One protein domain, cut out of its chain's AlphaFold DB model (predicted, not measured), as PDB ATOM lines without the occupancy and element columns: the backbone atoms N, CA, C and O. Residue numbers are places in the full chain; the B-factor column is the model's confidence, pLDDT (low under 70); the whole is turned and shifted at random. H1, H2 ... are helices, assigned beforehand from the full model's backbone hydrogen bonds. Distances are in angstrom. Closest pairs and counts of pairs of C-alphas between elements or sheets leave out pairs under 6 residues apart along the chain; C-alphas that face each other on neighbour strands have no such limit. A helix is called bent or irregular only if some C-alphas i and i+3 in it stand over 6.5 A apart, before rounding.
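What this domain is: This is residues 20 to 155 of the 306 residues of a protein of Chlamydiae bacterium (UniProt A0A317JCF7). Two helical hairpins, a long one of H3b and H4 and a shorter one of H2 and H3a, spread as a loose V from the bend of H3. H5 folds back over residues 108 to 121 of H4 and crosses residues 52 to 59 of H3a. The printed part has 136 residues with five named helices, H1 to H5 in order, and no named strand: all helix. It is loose, with a radius of gyration of the C-alphas of 17.8 A and spans of 56 by 37 by 25 A.

How they stand to each other: H2, residues 25 to 37, and H3a, residues 44 to 64, form a hairpin at a shallow tilt of 16 degrees; the C-alphas of Ser 30 and Ala 51 are closest, 5.1 A. By its hydrogen bonds H3, residues 44 to 86, was assigned as one helix, but it is bent: C-alphas 64 and 67 are 7.0 A apart, and H3a and H3b, residues 67 to 86, stand at 69 degrees, steep, only just short of about perpendicular. H3b and H4, residues 91 to 123, touch, opposite ways at 6 degrees, a shallow tilt; the C-alphas of Val 74 and Ile 102 are closest, 4.7 A. H5, residues 128 to 148, touches H4 at 37 degrees, only just steep, closest at C-alphas of Asn 116 and Gly 139, 4.9 A. With residues 132 to 137 alone H5 touches H3a, about perpendicular at 81 degrees; the C-alphas of Tyr 56 and Pro 133 are closest, 4.7 A. H1, residues 20 to 23, is close to but not clearly touching H3b; the C-alphas of Phe 20 and Thr 69 are closest, 5.5 A. Every O i to N i+4 pair is within hydrogen-bond range in H2 and H3b; H3a has 15 of 17, H4 25 of 29, H5 13 of 17, and H1 is too short for one.

Where its parts are: H1 begins at C-alpha 20, (-22.518, -17.690, 1.287). H3a, 30.2 A long, is irregular, with C-alphas 57 and 60 6.6 A apart; H3b is 28.8 A long. H4, 46.4 A long, begins at C-alpha 91, (0.911, -13.795, -10.035). H5, 27.8 A long, is irregular, with C-alphas 130 and 133 7.4 A apart, and ends at C-alpha 148, (-11.900, -30.833, 5.603).

The domain as a whole: The C-alphas of Asn 88 and Asn 126, the two farthest apart, are 56.9 A apart. The printed part has no cut and no long link. Its mean pLDDT is 74.5; 37 residues are under 70, among them residues 30 to 45 and 120 to 136.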
ATOM      1  N   PHE A  20     -21.944 -16.651   0.434       73.88
ATOM      2  CA  PHE A  20     -22.518 -17.690   1.287       73.88
ATOM      3  C   PHE A  20     -22.384 -17.385   2.773       73.88
ATOM      4  O   PHE A  20     -23.350 -17.561   3.514       73.88
ATOM      5  N   GLN A  21     -21.231 -16.844   3.195       71.25
ATOM      6  CA  GLN A  21     -20.947 -16.514   4.597       71.25
ATOM      7  C   GLN A  21     -21.976 -15.549   5.184       71.25
ATOM      8  O   GLN A  21     -22.152 -15.505   6.396       71.25
ATOM      9  N   PHE A  22     -22.657 -14.752   4.361       71.06
ATOM     10  CA  PHE A  22     -23.720 -13.869   4.834       71.06
ATOM     11  C   PHE A  22     -25.027 -14.617   5.093       71.06
ATOM     12  O   PHE A  22     -25.715 -14.305   6.064       71.06
ATOM     13  N   ILE A  23     -25.351 -15.604   4.257       73.69
ATOM     14  CA  ILE A  23     -26.630 -16.322   4.294       73.69
ATOM     15  C   ILE A  23     -26.617 -17.424   5.361       73.69
ATOM     16  O   ILE A  23     -27.650 -17.710   5.957       73.69
ATOM     17  N   GLU A  24     -25.454 -17.990   5.686       74.19
ATOM     18  CA  GLU A  24     -25.348 -19.029   6.719       74.19
ATOM     19  C   GLU A  24     -25.245 -18.507   8.167       74.19
ATOM     20  O   GLU A  24     -25.332 -19.298   9.110       74.19
ATOM     21  N   LYS A  25     -25.107 -17.186   8.373       73.19
ATOM     22  CA  LYS A  25     -25.023 -16.555   9.711       73.19
ATOM     23  C   LYS A  25     -26.085 -17.043  10.697       73.19
ATOM     24  O   LYS A  25     -25.720 -17.328  11.838       73.19
ATOM     25  N   PRO A  26     -27.370 -17.172  10.316       72.81
ATOM     26  CA  PRO A  26     -28.397 -17.657  11.232       72.81
ATOM     27  C   PRO A  26     -28.131 -19.085  11.735       72.81
ATOM     28  O   PRO A  26     -28.293 -19.346  12.929       72.81
ATOM     29  N   LEU A  27     -27.665 -19.996  10.870       70.31
ATOM     30  CA  LEU A  27     -27.306 -21.360  11.283       70.31
ATOM     31  C   LEU A  27     -26.085 -21.349  12.205       70.31
ATOM     32  O   LEU A  27     -26.088 -22.016  13.238       70.31
ATOM     33  N   TYR A  28     -25.081 -20.534  11.878       70.38
ATOM     34  CA  TYR A  28     -23.887 -20.372  12.705       70.38
ATOM     35  C   TYR A  28     -24.219 -19.915  14.133       70.38
ATOM     36  O   TYR A  28     -23.772 -20.533  15.099       70.38
ATOM     37  N   TYR A  29     -25.015 -18.852  14.288       70.25
ATOM     38  CA  TYR A  29     -25.385 -18.363  15.620       70.25
ATOM     39  C   TYR A  29     -26.209 -19.392  16.400       70.25
ATOM     40  O   TYR A  29     -26.018 -19.525  17.604       70.25
ATOM     41  N   SER A  30     -27.036 -20.187  15.713       68.62
ATOM     42  CA  SER A  30     -27.800 -21.271  16.344       68.62
ATOM     43  C   SER A  30     -26.898 -22.355  16.935       68.62
ATOM     44  O   SER A  30     -27.121 -22.790  18.061       68.62
ATOM     45  N   VAL A  31     -25.857 -22.764  16.200       67.12
ATOM     46  CA  VAL A  31     -24.842 -23.716  16.686       67.12
ATOM     47  C   VAL A  31     -24.090 -23.128  17.879       67.12
ATOM     48  O   VAL A  31     -23.943 -23.772  18.911       67.12
ATOM     49  N   LYS A  32     -23.665 -21.867  17.768       66.88
ATOM     50  CA  LYS A  32     -22.906 -21.181  18.819       66.88
ATOM     51  C   LYS A  32     -23.686 -21.039  20.127       66.88
ATOM     52  O   LYS A  32     -23.095 -21.118  21.202       66.88
ATOM     53  N   ASP A  33     -24.989 -20.799  20.045       66.44
ATOM     54  CA  ASP A  33     -25.849 -20.671  21.221       66.44
ATOM     55  C   ASP A  33     -26.134 -22.034  21.876       66.44
ATOM     56  O   ASP A  33     -26.206 -22.107  23.105       66.44
ATOM     57  N   LEU A  34     -26.219 -23.116  21.088       64.75
ATOM     58  CA  LEU A  34     -26.258 -24.490  21.610       64.75
ATOM     59  C   LEU A  34     -24.972 -24.837  22.375       64.75
ATOM     60  O   LEU A  34     -25.052 -25.369  23.481       64.75
ATOM     61  N   ASP A  35     -23.807 -24.477  21.830       59.72
ATOM     62  CA  ASP A  35     -22.509 -24.732  22.469       59.72
ATOM     63  C   ASP A  35     -22.347 -23.961  23.789       59.72
ATOM     64  O   ASP A  35     -21.827 -24.493  24.770       59.72
ATOM     65  N   LYS A  36     -22.817 -22.708  23.853       58.06
ATOM     66  CA  LYS A  36     -22.738 -21.881  25.071       58.06
ATOM     67  C   LYS A  36     -23.689 -22.335  26.170       58.06
ATOM     68  O   LYS A  36     -23.326 -22.323  27.343       58.06
ATOM     69  N   GLY A  37     -24.902 -22.736  25.803       52.97
ATOM     70  CA  GLY A  37     -25.917 -23.147  26.766       52.97
ATOM     71  C   GLY A  37     -25.673 -24.508  27.418       52.97
ATOM     72  O   GLY A  37     -26.370 -24.845  28.365       52.97
ATOM     73  N   SER A  38     -24.670 -25.269  26.963       51.03
ATOM     74  CA  SER A  38     -24.183 -26.464  27.665       51.03
ATOM     75  C   SER A  38     -23.481 -26.145  28.996       51.03
ATOM     76  O   SER A  38     -23.289 -27.058  29.796       51.03
ATOM     77  N   ASN A  39     -23.081 -24.888  29.232       49.53
ATOM     78  CA  ASN A  39     -22.364 -24.463  30.440       49.53
ATOM     79  C   ASN A  39     -23.224 -23.699  31.456       49.53
ATOM     80  O   ASN A  39     -22.815 -23.564  32.607       49.53
ATOM     81  N   ASP A  40     -24.397 -23.216  31.053       49.94
ATOM     82  CA  ASP A  40     -25.310 -22.468  31.915       49.94
ATOM     83  C   ASP A  40     -26.540 -23.324  32.249       49.94
ATOM     84  O   ASP A  40     -26.989 -24.123  31.431       49.94
ATOM     85  N   ASN A  41     -27.158 -23.116  33.419       54.38
ATOM     86  CA  ASN A  41     -28.394 -23.792  33.874       54.38
ATOM     87  C   ASN A  41     -29.649 -23.465  33.020       54.38
ATOM     88  O   ASN A  41     -30.787 -23.585  33.482       54.38
ATOM     89  N   PHE A  42     -29.470 -22.997  31.787       56.59
ATOM     90  CA  PHE A  42     -30.547 -22.697  30.861       56.59
ATOM     91  C   PHE A  42     -31.144 -24.005  30.327       56.59
ATOM     92  O   PHE A  42     -30.420 -24.915  29.935       56.59
ATOM     93  N   SER A  43     -32.477 -24.116  30.300       66.00
ATOM     94  CA  SER A  43     -33.156 -25.344  29.861       66.00
ATOM     95  C   SER A  43     -32.736 -25.719  28.436       66.00
ATOM     96  O   SER A  43     -33.086 -25.035  27.469       66.00
ATOM     97  N   THR A  44     -32.010 -26.833  28.302       66.06
ATOM     98  CA  THR A  44     -31.524 -27.412  27.038       66.06
ATOM     99  C   THR A  44     -32.641 -27.541  25.997       66.06
ATOM    100  O   THR A  44     -32.416 -27.340  24.805       66.06
ATOM    101  N   ALA A  45     -33.878 -27.780  26.446       68.69
ATOM    102  CA  ALA A  45     -35.056 -27.859  25.588       68.69
ATOM    103  C   ALA A  45     -35.384 -26.529  24.880       68.69
ATOM    104  O   ALA A  45     -35.792 -26.528  23.718       68.69
ATOM    105  N   VAL A  46     -35.179 -25.385  25.543       72.56
ATOM    106  CA  VAL A  46     -35.453 -24.055  24.968       72.56
ATOM    107  C   VAL A  46     -34.423 -23.706  23.895       72.56
ATOM    108  O   VAL A  46     -34.783 -23.181  22.841       72.56
ATOM    109  N   LEU A  47     -33.149 -24.032  24.129       70.12
ATOM    110  CA  LEU A  47     -32.073 -23.819  23.155       70.12
ATOM    111  C   LEU A  47     -32.229 -24.731  21.939       70.12
ATOM    112  O   LEU A  47     -32.139 -24.261  20.806       70.12
ATOM    113  N   PHE A  48     -32.564 -26.000  22.169       71.00
ATOM    114  CA  PHE A  48     -32.868 -26.949  21.102       71.00
ATOM    115  C   PHE A  48     -34.052 -26.484  20.245       71.00
ATOM    116  O   PHE A  48     -33.963 -26.462  19.020       71.00
ATOM    117  N   THR A  49     -35.136 -26.017  20.874       75.06
ATOM    118  CA  THR A  49     -36.310 -25.490  20.157       75.06
ATOM    119  C   THR A  49     -35.949 -24.270  19.307       75.06
ATOM    120  O   THR A  49     -36.344 -24.195  18.145       75.06
ATOM    121  N   LYS A  50     -35.151 -23.331  19.836       76.44
ATOM    122  CA  LYS A  50     -34.669 -22.172  19.064       76.44
ATOM    123  C   LYS A  50     -33.821 -22.595  17.865       76.44
ATOM    124  O   LYS A  50     -34.059 -22.110  16.762       76.44
ATOM    125  N   ALA A  51     -32.877 -23.514  18.063       71.50
ATOM    126  CA  ALA A  51     -32.028 -24.014  16.987       71.50
ATOM    127  C   ALA A  51     -32.839 -24.722  15.892       71.50
ATOM    128  O   ALA A  51     -32.572 -24.531  14.705       71.50
ATOM    129  N   MET A  52     -33.875 -25.472  16.273       73.94
ATOM    130  CA  MET A  52     -34.803 -26.114  15.339       73.94
ATOM    131  C   MET A  52     -35.609 -25.093  14.532       73.94
ATOM    132  O   MET A  52     -35.691 -25.216  13.312       73.94
ATOM    133  N   VAL A  53     -36.151 -24.052  15.175       77.94
ATOM    134  CA  VAL A  53     -36.896 -22.978  14.490       77.94
ATOM    135  C   VAL A  53     -35.998 -22.217  13.513       77.94
ATOM    136  O   VAL A  53     -36.397 -21.967  12.376       77.94
ATOM    137  N   ILE A  54     -34.771 -21.879  13.917       76.31
ATOM    138  CA  ILE A  54     -33.835 -21.175  13.033       76.31
ATOM    139  C   ILE A  54     -33.406 -22.078  11.875       76.31
ATOM    140  O   ILE A  54     -33.371 -21.618  10.736       76.31
ATOM    141  N   SER A  55     -33.162 -23.365  12.126       73.69
ATOM    142  CA  SER A  55     -32.858 -24.336  11.068       73.69
ATOM    143  C   SER A  55     -34.018 -24.475  10.078       73.69
ATOM    144  O   SER A  55     -33.785 -24.494   8.872       73.69
ATOM    145  N   TYR A  56     -35.265 -24.478  10.564       76.06
ATOM    146  CA  TYR A  56     -36.477 -24.536   9.739       76.06
ATOM    147  C   TYR A  56     -36.591 -23.350   8.781       76.06
ATOM    148  O   TYR A  56     -36.947 -23.518   7.617       76.06
ATOM    149  N   LEU A  57     -36.281 -22.147   9.263       79.00
ATOM    150  CA  LEU A  57     -36.397 -20.922   8.473       79.00
ATOM    151  C   LEU A  57     -35.188 -20.703   7.555       79.00
ATOM    152  O   LEU A  57     -35.351 -20.318   6.401       79.00
ATOM    153  N   ALA A  58     -33.975 -20.947   8.052       78.38
ATOM    154  CA  ALA A  58     -32.744 -20.627   7.341       78.38
ATOM    155  C   ALA A  58     -32.382 -21.671   6.279       78.38
ATOM    156  O   ALA A  58     -31.880 -21.304   5.220       78.38
ATOM    157  N   TRP A  59     -32.641 -22.959   6.521       79.06
ATOM    158  CA  TRP A  59     -32.189 -24.019   5.617       79.06
ATOM    159  C   TRP A  59     -32.795 -23.937   4.205       79.06
ATOM    160  O   TRP A  59     -32.015 -23.962   3.251       79.06
ATOM    161  N   PRO A  60     -34.120 -23.756   4.012       78.81
ATOM    162  CA  PRO A  60     -34.685 -23.608   2.669       78.81
ATOM    163  C   PRO A  60     -34.117 -22.388   1.941       78.81
ATOM    164  O   PRO A  60     -33.821 -22.454   0.751       78.81
ATOM    165  N   ILE A  61     -33.911 -21.284   2.669       82.56
ATOM    166  CA  ILE A  61     -33.319 -20.059   2.123       82.56
ATOM    167  C   ILE A  61     -31.887 -20.331   1.661       82.56
ATOM    168  O   ILE A  61     -31.534 -19.963   0.547       82.56
ATOM    169  N   ILE A  62     -31.080 -21.020   2.473       80.69
ATOM    170  CA  ILE A  62     -29.695 -21.362   2.134       80.69
ATOM    171  C   ILE A  62     -29.648 -22.307   0.933       80.69
ATOM    172  O   ILE A  62     -28.888 -22.053   0.006       80.69
ATOM    173  N   MET A  63     -30.471 -23.357   0.900       80.38
ATOM    174  CA  MET A  63     -30.500 -24.308  -0.218       80.38
ATOM    175  C   MET A  63     -30.914 -23.640  -1.533       80.38
ATOM    176  O   MET A  63     -30.307 -23.899  -2.569       80.38
ATOM    177  N   CYS A  64     -31.903 -22.744  -1.489       83.44
ATOM    178  CA  CYS A  64     -32.332 -21.979  -2.657       83.44
ATOM    179  C   CYS A  64     -31.308 -20.917  -3.073       83.44
ATOM    180  O   CYS A  64     -31.155 -20.657  -4.263       83.44
ATOM    181  N   ALA A  65     -30.605 -20.300  -2.119       84.06
ATOM    182  CA  ALA A  65     -29.631 -19.249  -2.391       84.06
ATOM    183  C   ALA A  65     -28.248 -19.786  -2.790       84.06
ATOM    184  O   ALA A  65     -27.524 -19.089  -3.493       84.06
ATOM    185  N   ALA A  66     -27.885 -21.010  -2.395       82.75
ATOM    186  CA  ALA A  66     -26.554 -21.581  -2.601       82.75
ATOM    187  C   ALA A  66     -26.083 -21.591  -4.075       82.75
ATOM    188  O   ALA A  66     -24.930 -21.231  -4.327       82.75
ATOM    189  N   PRO A  67     -26.924 -21.922  -5.078       83.12
ATOM    190  CA  PRO A  67     -26.531 -21.800  -6.485       83.12
ATOM    191  C   PRO A  67     -26.232 -20.351  -6.895       83.12
ATOM    192  O   PRO A  67     -25.289 -20.093  -7.642       83.12
ATOM    193  N   PHE A  68     -27.009 -19.393  -6.381       86.06
ATOM    194  CA  PHE A  68     -26.826 -17.971  -6.672       86.06
ATOM    195  C   PHE A  68     -25.582 -17.412  -5.983       86.06
ATOM    196  O   PHE A  68     -24.821 -16.683  -6.611       86.06
ATOM    197  N   THR A  69     -25.324 -17.772  -4.723       83.75
ATOM    198  CA  THR A  69     -24.120 -17.327  -4.008       83.75
ATOM    199  C   THR A  69     -22.849 -17.905  -4.609       83.75
ATOM    200  O   THR A  69     -21.861 -17.182  -4.703       83.75
ATOM    201  N   ALA A  70     -22.879 -19.149  -5.096       83.94
ATOM    202  CA  ALA A  70     -21.763 -19.731  -5.834       83.94
ATOM    203  C   ALA A  70     -21.472 -18.944  -7.125       83.94
ATOM    204  O   ALA A  70     -20.319 -18.634  -7.422       83.94
ATOM    205  N   LEU A  71     -22.514 -18.559  -7.872       86.81
ATOM    206  CA  LEU A  71     -22.374 -17.763  -9.095       86.81
ATOM    207  C   LEU A  71     -21.873 -16.339  -8.809       86.81
ATOM    208  O   LEU A  71     -21.024 -15.819  -9.538       86.81
ATOM    209  N   ILE A  72     -22.366 -15.718  -7.734       85.81
ATOM    210  CA  ILE A  72     -21.895 -14.410  -7.265       85.81
ATOM    211  C   ILE A  72     -20.418 -14.490  -6.884       85.81
ATOM    212  O   ILE A  72     -19.650 -13.637  -7.312       85.81
ATOM    213  N   ASP A  73     -19.994 -15.518  -6.150       82.50
ATOM    214  CA  ASP A  73     -18.593 -15.681  -5.752       82.50
ATOM    215  C   ASP A  73     -17.655 -15.843  -6.948       82.50
ATOM    216  O   ASP A  73     -16.584 -15.235  -6.961       82.50
ATOM    217  N   VAL A  74     -18.064 -16.587  -7.979       87.19
ATOM    218  CA  VAL A  74     -17.302 -16.684  -9.233       87.19
ATOM    219  C   VAL A  74     -17.223 -15.321  -9.918       87.19
ATOM    220  O   VAL A  74     -16.143 -14.897 -10.322       87.19
ATOM    221  N   SER A  75     -18.347 -14.610 -10.016       87.00
ATOM    222  CA  SER A  75     -18.422 -13.304 -10.686       87.00
ATOM    223  C   SER A  75     -17.564 -12.251  -9.979       87.00
ATOM    224  O   SER A  75     -16.783 -11.544 -10.618       87.00
ATOM    225  N   VAL A  76     -17.655 -12.192  -8.648       83.88
ATOM    226  CA  VAL A  76     -16.831 -11.330  -7.794       83.88
ATOM    227  C   VAL A  76     -15.365 -11.742  -7.886       83.88
ATOM    228  O   VAL A  76     -14.517 -10.879  -8.070       83.88
ATOM    229  N   GLY A  77     -15.053 -13.041  -7.854       85.31
ATOM    230  CA  GLY A  77     -13.688 -13.552  -7.987       85.31
ATOM    231  C   GLY A  77     -13.024 -13.185  -9.312       85.31
ATOM    232  O   GLY A  77     -11.855 -12.806  -9.333       85.31
ATOM    233  N   ILE A  78     -13.773 -13.238 -10.416       89.00
ATOM    234  CA  ILE A  78     -13.306 -12.768 -11.725       89.00
ATOM    235  C   ILE A  78     -13.016 -11.262 -11.664       89.00
ATOM    236  O   ILE A  78     -11.936 -10.831 -12.073       89.00
ATOM    237  N   GLY A  79     -13.941 -10.468 -11.117       87.75
ATOM    238  CA  GLY A  79     -13.763  -9.022 -10.948       87.75
ATOM    239  C   GLY A  79     -12.546  -8.662 -10.089       87.75
ATOM    240  O   GLY A  79     -11.736  -7.827 -10.491       87.75
ATOM    241  N   GLU A  80     -12.369  -9.336  -8.953       82.44
ATOM    242  CA  GLU A  80     -11.221  -9.187  -8.055       82.44
ATOM    243  C   GLU A  80      -9.909  -9.564  -8.744       82.44
ATOM    244  O   GLU A  80      -8.929  -8.832  -8.626       82.44
ATOM    245  N   ALA A  81      -9.879 -10.658  -9.510       86.44
ATOM    246  CA  ALA A  81      -8.684 -11.083 -10.233       86.44
ATOM    247  C   ALA A  81      -8.284 -10.068 -11.319       86.44
ATOM    248  O   ALA A  81      -7.101  -9.731 -11.450       86.44
ATOM    249  N   PHE A  82      -9.255  -9.531 -12.068       89.88
ATOM    250  CA  PHE A  82      -9.006  -8.465 -13.043       89.88
ATOM    251  C   PHE A  82      -8.535  -7.174 -12.369       89.88
ATOM    252  O   PHE A  82      -7.577  -6.556 -12.837       89.88
ATOM    253  N   TYR A  83      -9.162  -6.786 -11.260       86.50
ATOM    254  CA  TYR A  83      -8.776  -5.602 -10.499       86.50
ATOM    255  C   TYR A  83      -7.373  -5.739  -9.889       86.50
ATOM    256  O   TYR A  83      -6.562  -4.817  -9.989       86.50
ATOM    257  N   ALA A  84      -7.046  -6.905  -9.329       83.44
ATOM    258  CA  ALA A  84      -5.721  -7.217  -8.806       83.44
ATOM    259  C   ALA A  84      -4.664  -7.138  -9.917       83.44
ATOM    260  O   ALA A  84      -3.636  -6.482  -9.745       83.44
ATOM    261  N   LYS A  85      -4.948  -7.706 -11.097       87.12
ATOM    262  CA  LYS A  85      -4.070  -7.590 -12.268       87.12
ATOM    263  C   LYS A  85      -3.877  -6.136 -12.704       87.12
ATOM    264  O   LYS A  85      -2.748  -5.726 -12.954       87.12
ATOM    265  N   TYR A  86      -4.949  -5.346 -12.755       89.69
ATOM    266  CA  TYR A  86      -4.884  -3.916 -13.078       89.69
ATOM    267  C   TYR A  86      -4.024  -3.124 -12.078       89.69
ATOM    268  O   TYR A  86      -3.324  -2.187 -12.452       89.69
ATOM    269  N   LYS A  87      -4.032  -3.523 -10.804       87.38
ATOM    270  CA  LYS A  87      -3.221  -2.933  -9.731       87.38
ATOM    271  C   LYS A  87      -1.802  -3.509  -9.624       87.38
ATOM    272  O   LYS A  87      -1.134  -3.251  -8.627       87.38
ATOM    273  N   ASN A  88      -1.329  -4.236 -10.638       86.44
ATOM    274  CA  ASN A  88      -0.009  -4.876 -10.662       86.44
ATOM    275  C   ASN A  88       0.229  -5.836  -9.479       86.44
ATOM    276  O   ASN A  88       1.343  -5.928  -8.961       86.44
ATOM    277  N   ALA A  89      -0.814  -6.546  -9.037       79.19
ATOM    278  CA  ALA A  89      -0.666  -7.629  -8.073       79.19
ATOM    279  C   ALA A  89       0.229  -8.744  -8.635       79.19
ATOM    280  O   ALA A  89       0.291  -8.983  -9.844       79.19
ATOM    281  N   THR A  90       0.909  -9.449  -7.736       82.00
ATOM    282  CA  THR A  90       1.759 -10.591  -8.096       82.00
ATOM    283  C   THR A  90       0.931 -11.744  -8.670       82.00
ATOM    284  O   THR A  90      -0.248 -11.907  -8.339       82.00
ATOM    285  N   SER A  91       1.553 -12.585  -9.503       81.00
ATOM    286  CA  SER A  91       0.911 -13.795 -10.035       81.00
ATOM    287  C   SER A  91       0.359 -14.686  -8.922       81.00
ATOM    288  O   SER A  91      -0.751 -15.194  -9.055       81.00
ATOM    289  N   ASP A  92       1.068 -14.790  -7.798       76.81
ATOM    290  CA  ASP A  92       0.646 -15.578  -6.637       76.81
ATOM    291  C   ASP A  92      -0.644 -15.043  -6.003       76.81
ATOM    292  O   ASP A  92      -1.529 -15.819  -5.646       76.81
ATOM    293  N   GLN A  93      -0.803 -13.718  -5.908       75.19
ATOM    294  CA  GLN A  93      -2.028 -13.097  -5.385       75.19
ATOM    295  C   GLN A  93      -3.227 -13.348  -6.303       75.19
ATOM    296  O   GLN A  93      -4.319 -13.653  -5.828       75.19
ATOM    297  N   ILE A  94      -3.025 -13.261  -7.618       79.81
ATOM    298  CA  ILE A  94      -4.080 -13.530  -8.602       79.81
ATOM    299  C   ILE A  94      -4.475 -15.013  -8.563       79.81
ATOM    300  O   ILE A  94      -5.664 -15.333  -8.545       79.81
ATOM    301  N   ILE A  95      -3.493 -15.916  -8.487       81.06
ATOM    302  CA  ILE A  95      -3.726 -17.358  -8.329       81.06
ATOM    303  C   ILE A  95      -4.509 -17.634  -7.044       81.06
ATOM    304  O   ILE A  95      -5.458 -18.414  -7.075       81.06
ATOM    305  N   LEU A  96      -4.177 -16.960  -5.940       78.38
ATOM    306  CA  LEU A  96      -4.890 -17.112  -4.674       78.38
ATOM    307  C   LEU A  96      -6.361 -16.680  -4.785       78.38
ATOM    308  O   LEU A  96      -7.232 -17.389  -4.285       78.38
ATOM    309  N   ILE A  97      -6.655 -15.564  -5.461       80.25
ATOM    310  CA  ILE A  97      -8.037 -15.106  -5.701       80.25
ATOM    311  C   ILE A  97      -8.809 -16.148  -6.518       80.25
ATOM    312  O   ILE A  97      -9.912 -16.539  -6.133       80.25
ATOM    313  N   ILE A  98      -8.214 -16.650  -7.605       83.00
ATOM    314  CA  ILE A  98      -8.822 -17.679  -8.461       83.00
ATOM    315  C   ILE A  98      -9.099 -18.952  -7.651       83.00
ATOM    316  O   ILE A  98     -10.218 -19.468  -7.663       83.00
ATOM    317  N   GLN A  99      -8.108 -19.436  -6.900       81.25
ATOM    318  CA  GLN A  99      -8.245 -20.625  -6.061       81.25
ATOM    319  C   GLN A  99      -9.346 -20.458  -5.013       81.25
ATOM    320  O   GLN A  99     -10.166 -21.357  -4.851       81.25
ATOM    321  N   LYS A 100      -9.406 -19.309  -4.332       79.81
ATOM    322  CA  LYS A 100     -10.411 -19.019  -3.302       79.81
ATOM    323  C   LYS A 100     -11.817 -18.915  -3.908       79.81
ATOM    324  O   LYS A 100     -12.710 -19.693  -3.579       79.81
ATOM    325  N   LYS A 101     -12.025 -17.974  -4.824       80.31
ATOM    326  CA  LYS A 101     -13.367 -17.554  -5.254       80.31
ATOM    327  C   LYS A 101     -13.954 -18.381  -6.389       80.31
ATOM    328  O   LYS A 101     -15.156 -18.617  -6.400       80.31
ATOM    329  N   ILE A 102     -13.121 -18.824  -7.328       83.69
ATOM    330  CA  ILE A 102     -13.589 -19.493  -8.549       83.69
ATOM    331  C   ILE A 102     -13.616 -21.014  -8.365       83.69
ATOM    332  O   ILE A 102     -14.463 -21.685  -8.947       83.69
ATOM    333  N   ILE A 103     -12.715 -21.558  -7.542       83.44
ATOM    334  CA  ILE A 103     -12.575 -23.009  -7.353       83.44
ATOM    335  C   ILE A 103     -13.114 -23.445  -5.987       83.44
ATOM    336  O   ILE A 103     -14.083 -24.201  -5.920       83.44
ATOM    337  N   ALA A 104     -12.506 -22.974  -4.895       81.12
ATOM    338  CA  ALA A 104     -12.806 -23.463  -3.554       81.12
ATOM    339  C   ALA A 104     -14.235 -23.125  -3.116       81.12
ATOM    340  O   ALA A 104     -14.929 -24.007  -2.615       81.12
ATOM    341  N   SER A 105     -14.712 -21.894  -3.339       82.81
ATOM    342  CA  SER A 105     -16.075 -21.525  -2.931       82.81
ATOM    343  C   SER A 105     -17.157 -22.375  -3.616       82.81
ATOM    344  O   SER A 105     -17.920 -23.025  -2.892       82.81
ATOM    345  N   PRO A 106     -17.236 -22.461  -4.959       84.62
ATOM    346  CA  PRO A 106     -18.259 -23.273  -5.620       84.62
ATOM    347  C   PRO A 106     -18.185 -24.753  -5.243       84.62
ATOM    348  O   PRO A 106     -19.218 -25.398  -5.070       84.62
ATOM    349  N   LEU A 107     -16.975 -25.287  -5.052       83.44
ATOM    350  CA  LEU A 107     -16.789 -26.666  -4.614       83.44
ATOM    351  C   LEU A 107     -17.333 -26.892  -3.197       83.44
ATOM    352  O   LEU A 107     -18.031 -27.875  -2.959       83.44
ATOM    353  N   GLN A 108     -17.072 -25.976  -2.265       81.62
ATOM    354  CA  GLN A 108     -17.605 -26.057  -0.905       81.62
ATOM    355  C   GLN A 108     -19.141 -25.916  -0.882       81.62
ATOM    356  O   GLN A 108     -19.803 -26.631  -0.131       81.62
ATOM    357  N   HIS A 109     -19.726 -25.079  -1.750       82.31
ATOM    358  CA  HIS A 109     -21.184 -24.995  -1.926       82.31
ATOM    359  C   HIS A 109     -21.764 -26.310  -2.450       82.31
ATOM    360  O   HIS A 109     -22.796 -26.774  -1.966       82.31
ATOM    361  N   LEU A 110     -21.097 -26.922  -3.431       84.62
ATOM    362  CA  LEU A 110     -21.509 -28.199  -3.998       84.62
ATOM    363  C   LEU A 110     -21.480 -29.303  -2.938       84.62
ATOM    364  O   LEU A 110     -22.448 -30.053  -2.822       84.62
ATOM    365  N   VAL A 111     -20.422 -29.376  -2.124       83.81
ATOM    366  CA  VAL A 111     -20.352 -30.315  -0.994       83.81
ATOM    367  C   VAL A 111     -21.498 -30.071  -0.016       83.81
ATOM    368  O   VAL A 111     -22.163 -31.027   0.382       83.81
ATOM    369  N   PHE A 112     -21.795 -28.815   0.320       82.44
ATOM    370  CA  PHE A 112     -22.907 -28.489   1.209       82.44
ATOM    371  C   PHE A 112     -24.260 -28.959   0.656       82.44
ATOM    372  O   PHE A 112     -24.991 -29.680   1.337       82.44
ATOM    373  N   ILE A 113     -24.580 -28.605  -0.592       83.31
ATOM    374  CA  ILE A 113     -25.842 -28.980  -1.242       83.31
ATOM    375  C   ILE A 113     -25.956 -30.504  -1.352       83.31
ATOM    376  O   ILE A 113     -26.975 -31.072  -0.968       83.31
ATOM    377  N   THR A 114     -24.918 -31.175  -1.855       82.88
ATOM    378  CA  THR A 114     -24.938 -32.631  -2.079       82.88
ATOM    379  C   THR A 114     -25.065 -33.407  -0.776       82.88
ATOM    380  O   THR A 114     -25.853 -34.346  -0.712       82.88
ATOM    381  N   THR A 115     -24.374 -32.984   0.283       81.81
ATOM    382  CA  THR A 115     -24.461 -33.618   1.606       81.81
ATOM    383  C   THR A 115     -25.851 -33.447   2.218       81.81
ATOM    384  O   THR A 115     -26.432 -34.410   2.720       81.81
ATOM    385  N   ASN A 116     -26.420 -32.241   2.132       77.94
ATOM    386  CA  ASN A 116     -27.765 -31.971   2.639       77.94
ATOM    387  C   ASN A 116     -28.841 -32.720   1.838       77.94
ATOM    388  O   ASN A 116     -29.756 -33.283   2.434       77.94
ATOM    389  N   LEU A 117     -28.714 -32.794   0.509       78.94
ATOM    390  CA  LEU A 117     -29.614 -33.589  -0.332       78.94
ATOM    391  C   LEU A 117     -29.477 -35.090  -0.043       78.94
ATOM    392  O   LEU A 117     -30.485 -35.775   0.086       78.94
ATOM    393  N   ALA A 118     -28.257 -35.610   0.105       77.88
ATOM    394  CA  ALA A 118     -28.024 -37.023   0.391       77.88
ATOM    395  C   ALA A 118     -28.631 -37.446   1.738       77.88
ATOM    396  O   ALA A 118     -29.297 -38.480   1.818       77.88
ATOM    397  N   LEU A 119     -28.467 -36.634   2.787       73.06
ATOM    398  CA  LEU A 119     -29.112 -36.864   4.084       73.06
ATOM    399  C   LEU A 119     -30.638 -36.779   3.994       73.06
ATOM    400  O   LEU A 119     -31.340 -37.587   4.597       73.06
ATOM    401  N   PHE A 120     -31.155 -35.841   3.202       69.00
ATOM    402  CA  PHE A 120     -32.589 -35.687   2.983       69.00
ATOM    403  C   PHE A 120     -33.208 -36.911   2.284       69.00
ATOM    404  O   PHE A 120     -34.209 -37.452   2.756       69.00
ATOM    405  N   PHE A 121     -32.588 -37.395   1.203       68.44
ATOM    406  CA  PHE A 121     -33.092 -38.542   0.440       68.44
ATOM    407  C   PHE A 121     -32.914 -39.885   1.159       68.44
ATOM    408  O   PHE A 121     -33.749 -40.772   0.973       68.44
ATOM    409  N   SER A 122     -31.863 -40.042   1.970       65.69
ATOM    410  CA  SER A 122     -31.567 -41.298   2.676       65.69
ATOM    411  C   SER A 122     -32.416 -41.518   3.928       65.69
ATOM    412  O   SER A 122     -32.771 -42.658   4.218       65.69
ATOM    413  N   LEU A 123     -32.766 -40.457   4.660       60.72
ATOM    414  CA  LEU A 123     -33.452 -40.588   5.950       60.72
ATOM    415  C   LEU A 123     -34.979 -40.449   5.862       60.72
ATOM    416  O   LEU A 123     -35.675 -40.960   6.736       60.72
ATOM    417  N   TYR A 124     -35.522 -39.780   4.835       59.00
ATOM    418  CA  TYR A 124     -36.901 -39.278   4.914       59.00
ATOM    419  C   TYR A 124     -37.745 -39.421   3.646       59.00
ATOM    420  O   TYR A 124     -38.558 -38.549   3.356       59.00
ATOM    421  N   HIS A 125     -37.647 -40.541   2.928       58.12
ATOM    422  CA  HIS A 125     -38.440 -40.764   1.706       58.12
ATOM    423  C   HIS A 125     -39.966 -40.557   1.892       58.12
ATOM    424  O   HIS A 125     -40.631 -40.135   0.954       58.12
ATOM    425  N   ASN A 126     -40.507 -40.762   3.108       56.22
ATOM    426  CA  ASN A 126     -41.945 -40.635   3.409       56.22
ATOM    427  C   ASN A 126     -42.327 -39.524   4.419       56.22
ATOM    428  O   ASN A 126     -43.511 -39.240   4.583       56.22
ATOM    429  N   THR A 127     -41.371 -38.872   5.093       57.56
ATOM    430  CA  THR A 127     -41.620 -37.810   6.108       57.56
ATOM    431  C   THR A 127     -40.797 -36.536   5.861       57.56
ATOM    432  O   THR A 127     -40.658 -35.680   6.738       57.56
ATOM    433  N   ALA A 128     -40.292 -36.398   4.631       54.09
ATOM    434  CA  ALA A 128     -39.272 -35.449   4.189       54.09
ATOM    435  C   ALA A 128     -39.498 -34.006   4.645       54.09
ATOM    436  O   ALA A 128     -38.578 -33.363   5.133       54.09
ATOM    437  N   VAL A 129     -40.727 -33.501   4.546       55.56
ATOM    438  CA  VAL A 129     -41.019 -32.082   4.798       55.56
ATOM    439  C   VAL A 129     -41.001 -31.733   6.291       55.56
ATOM    440  O   VAL A 129     -40.618 -30.623   6.649       55.56
ATOM    441  N   LEU A 130     -41.363 -32.672   7.172       56.72
ATOM    442  CA  LEU A 130     -41.492 -32.392   8.607       56.72
ATOM    443  C   LEU A 130     -40.148 -32.483   9.353       56.72
ATOM    444  O   LEU A 130     -39.966 -31.825  10.373       56.72
ATOM    445  N   LEU A 131     -39.209 -33.294   8.845       59.78
ATOM    446  CA  LEU A 131     -37.931 -33.599   9.507       59.78
ATOM    447  C   LEU A 131     -36.689 -33.059   8.773       59.78
ATOM    448  O   LEU A 131     -35.604 -33.072   9.354       59.78
ATOM    449  N   ALA A 132     -36.828 -32.501   7.560       60.25
ATOM    450  CA  ALA A 132     -35.738 -31.795   6.858       60.25
ATOM    451  C   ALA A 132     -34.969 -30.788   7.742       60.25
ATOM    452  O   ALA A 132     -33.738 -30.794   7.732       60.25
ATOM    453  N   PRO A 133     -35.650 -29.956   8.554       61.44
ATOM    454  CA  PRO A 133     -35.005 -28.984   9.437       61.44
ATOM    455  C   PRO A 133     -34.148 -29.624  10.529       61.44
ATOM    456  O   PRO A 133     -33.111 -29.078  10.894       61.44
ATOM    457  N   ALA A 134     -34.552 -30.800  11.024       64.50
ATOM    458  CA  ALA A 134     -33.773 -31.567  11.994       64.50
ATOM    459  C   ALA A 134     -32.497 -32.142  11.359       64.50
ATOM    460  O   ALA A 134     -31.498 -32.336  12.046       64.50
ATOM    461  N   ALA A 135     -32.522 -32.395  10.045       67.38
ATOM    462  CA  ALA A 135     -31.386 -32.881   9.268       67.38
ATOM    463  C   ALA A 135     -30.451 -31.762   8.782       67.38
ATOM    464  O   ALA A 135     -29.297 -32.042   8.464       67.38
ATOM    465  N   ALA A 136     -30.909 -30.505   8.772       69.56
ATOM    466  CA  ALA A 136     -30.111 -29.345   8.373       69.56
ATOM    467  C   ALA A 136     -28.854 -29.176   9.237       69.56
ATOM    468  O   ALA A 136     -27.780 -28.877   8.722       69.56
ATOM    469  N   LEU A 137     -28.978 -29.401  10.547       70.25
ATOM    470  CA  LEU A 137     -27.875 -29.252  11.492       70.25
ATOM    471  C   LEU A 137     -26.836 -30.394  11.352       70.25
ATOM    472  O   LEU A 137     -25.662 -30.089  11.135       70.25
ATOM    473  N   PRO A 138     -27.213 -31.693  11.353       73.31
ATOM    474  CA  PRO A 138     -26.304 -32.785  10.989       73.31
ATOM    475  C   PRO A 138     -25.695 -32.638   9.592       73.31
ATOM    476  O   PRO A 138     -24.511 -32.910   9.409       73.31
ATOM    477  N   GLY A 139     -26.478 -32.186   8.608       74.94
ATOM    478  CA  GLY A 139     -26.010 -31.956   7.244       74.94
ATOM    479  C   GLY A 139     -24.992 -30.834   7.156       74.94
ATOM    480  O   GLY A 139     -23.985 -30.981   6.466       74.94
ATOM    481  N   TYR A 140     -25.186 -29.758   7.915       72.94
ATOM    482  CA  TYR A 140     -24.209 -28.689   8.078       72.94
ATOM    483  C   TYR A 140     -22.890 -29.216   8.667       72.94
ATOM    484  O   TYR A 140     -21.838 -28.993   8.070       72.94
ATOM    485  N   PHE A 141     -22.928 -29.990   9.758       73.56
ATOM    486  CA  PHE A 141     -21.719 -30.582  10.352       73.56
ATOM    487  C   PHE A 141     -21.013 -31.570   9.418       73.56
ATOM    488  O   PHE A 141     -19.796 -31.502   9.254       73.56
ATOM    489  N   LEU A 142     -21.763 -32.460   8.767       77.69
ATOM    490  CA  LEU A 142     -21.197 -33.435   7.837       77.69
ATOM    491  C   LEU A 142     -20.568 -32.744   6.620       77.69
ATOM    492  O   LEU A 142     -19.489 -33.133   6.182       77.69
ATOM    493  N   SER A 143     -21.198 -31.678   6.117       76.62
ATOM    494  CA  SER A 143     -20.648 -30.872   5.021       76.62
ATOM    495  C   SER A 143     -19.317 -30.242   5.417       76.62
ATOM    496  O   SER A 143     -18.371 -30.265   4.634       76.62
ATOM    497  N   GLN A 144     -19.217 -29.718   6.644       72.94
ATOM    498  CA  GLN A 144     -17.955 -29.191   7.163       72.94
ATOM    499  C   GLN A 144     -16.878 -30.274   7.260       72.94
ATOM    500  O   GLN A 144     -15.733 -30.016   6.894       72.94
ATOM    501  N   GLU A 145     -17.233 -31.480   7.705       74.50
ATOM    502  CA  GLU A 145     -16.276 -32.580   7.827       74.50
ATOM    503  C   GLU A 145     -15.773 -33.062   6.463       74.50
ATOM    504  O   GLU A 145     -14.571 -33.213   6.259       74.50
ATOM    505  N   ILE A 146     -16.664 -33.198   5.479       77.62
ATOM    506  CA  ILE A 146     -16.281 -33.558   4.107       77.62
ATOM    507  C   ILE A 146     -15.398 -32.472   3.493       77.62
ATOM    508  O   ILE A 146     -14.397 -32.785   2.848       77.62
ATOM    509  N   ILE A 147     -15.712 -31.193   3.728       74.88
ATOM    510  CA  ILE A 147     -14.879 -30.089   3.247       74.88
ATOM    511  C   ILE A 147     -13.468 -30.189   3.804       74.88
ATOM    512  O   ILE A 147     -12.541 -29.904   3.062       74.88
ATOM    513  N   ARG A 148     -13.254 -30.650   5.043       68.19
ATOM    514  CA  ARG A 148     -11.900 -30.833   5.603       68.19
ATOM    515  C   ARG A 148     -11.073 -31.884   4.881       68.19
ATOM    516  O   ARG A 148      -9.852 -31.746   4.834       68.19
ATOM    517  N   LEU A 149     -11.728 -32.899   4.326       75.25
ATOM    518  CA  LEU A 149     -11.080 -33.961   3.560       75.25
ATOM    519  C   LEU A 149     -10.692 -33.505   2.147       75.25
ATOM    520  O   LEU A 149      -9.971 -34.223   1.454       75.25
ATOM    521  N   LEU A 150     -11.133 -32.317   1.713       74.69
ATOM    522  CA  LEU A 150     -10.740 -31.774   0.421       74.69
ATOM    523  C   LEU A 150      -9.241 -31.420   0.390       74.69
ATOM    524  O   LEU A 150      -8.670 -30.944   1.383       74.69
ATOM    525  N   PRO A 151      -8.591 -31.601  -0.773       71.25
ATOM    526  CA  PRO A 151      -7.183 -31.270  -0.958       71.25
ATOM    527  C   PRO A 151      -6.905 -29.777  -0.727       71.25
ATOM    528  O   PRO A 151      -7.785 -28.928  -0.841       71.25
ATOM    529  N   THR A 152      -5.652 -29.437  -0.427       67.00
ATOM    530  CA  THR A 152      -5.229 -28.077  -0.037       67.00
ATOM    531  C   THR A 152      -5.556 -27.000  -1.075       67.00
ATOM    532  O   THR A 152      -5.890 -25.880  -0.703       67.00
ATOM    533  N   TRP A 153      -5.556 -27.328  -2.369       70.06
ATOM    534  CA  TRP A 153      -5.959 -26.396  -3.433       70.06
ATOM    535  C   TRP A 153      -7.459 -26.049  -3.414       70.06
ATOM    536  O   TRP A 153      -7.851 -24.998  -3.912       70.06
ATOM    537  N   ALA A 154      -8.293 -26.902  -2.814       66.69
ATOM    538  CA  ALA A 154      -9.720 -26.682  -2.564       66.69
ATOM    539  C   ALA A 154      -9.992 -26.072  -1.173       66.69
ATOM    540  O   ALA A 154     -11.138 -25.762  -0.832       66.69
ATOM    541  N   ARG A 155      -8.933 -25.887  -0.372       69.38
ATOM    542  CA  ARG A 155      -8.940 -25.247   0.952       69.38
ATOM    543  C   ARG A 155      -7.785 -24.247   1.085       69.38
ATOM    544  O   ARG A 155      -6.918 -24.421   1.946       69.38
TER     545      ARG A 155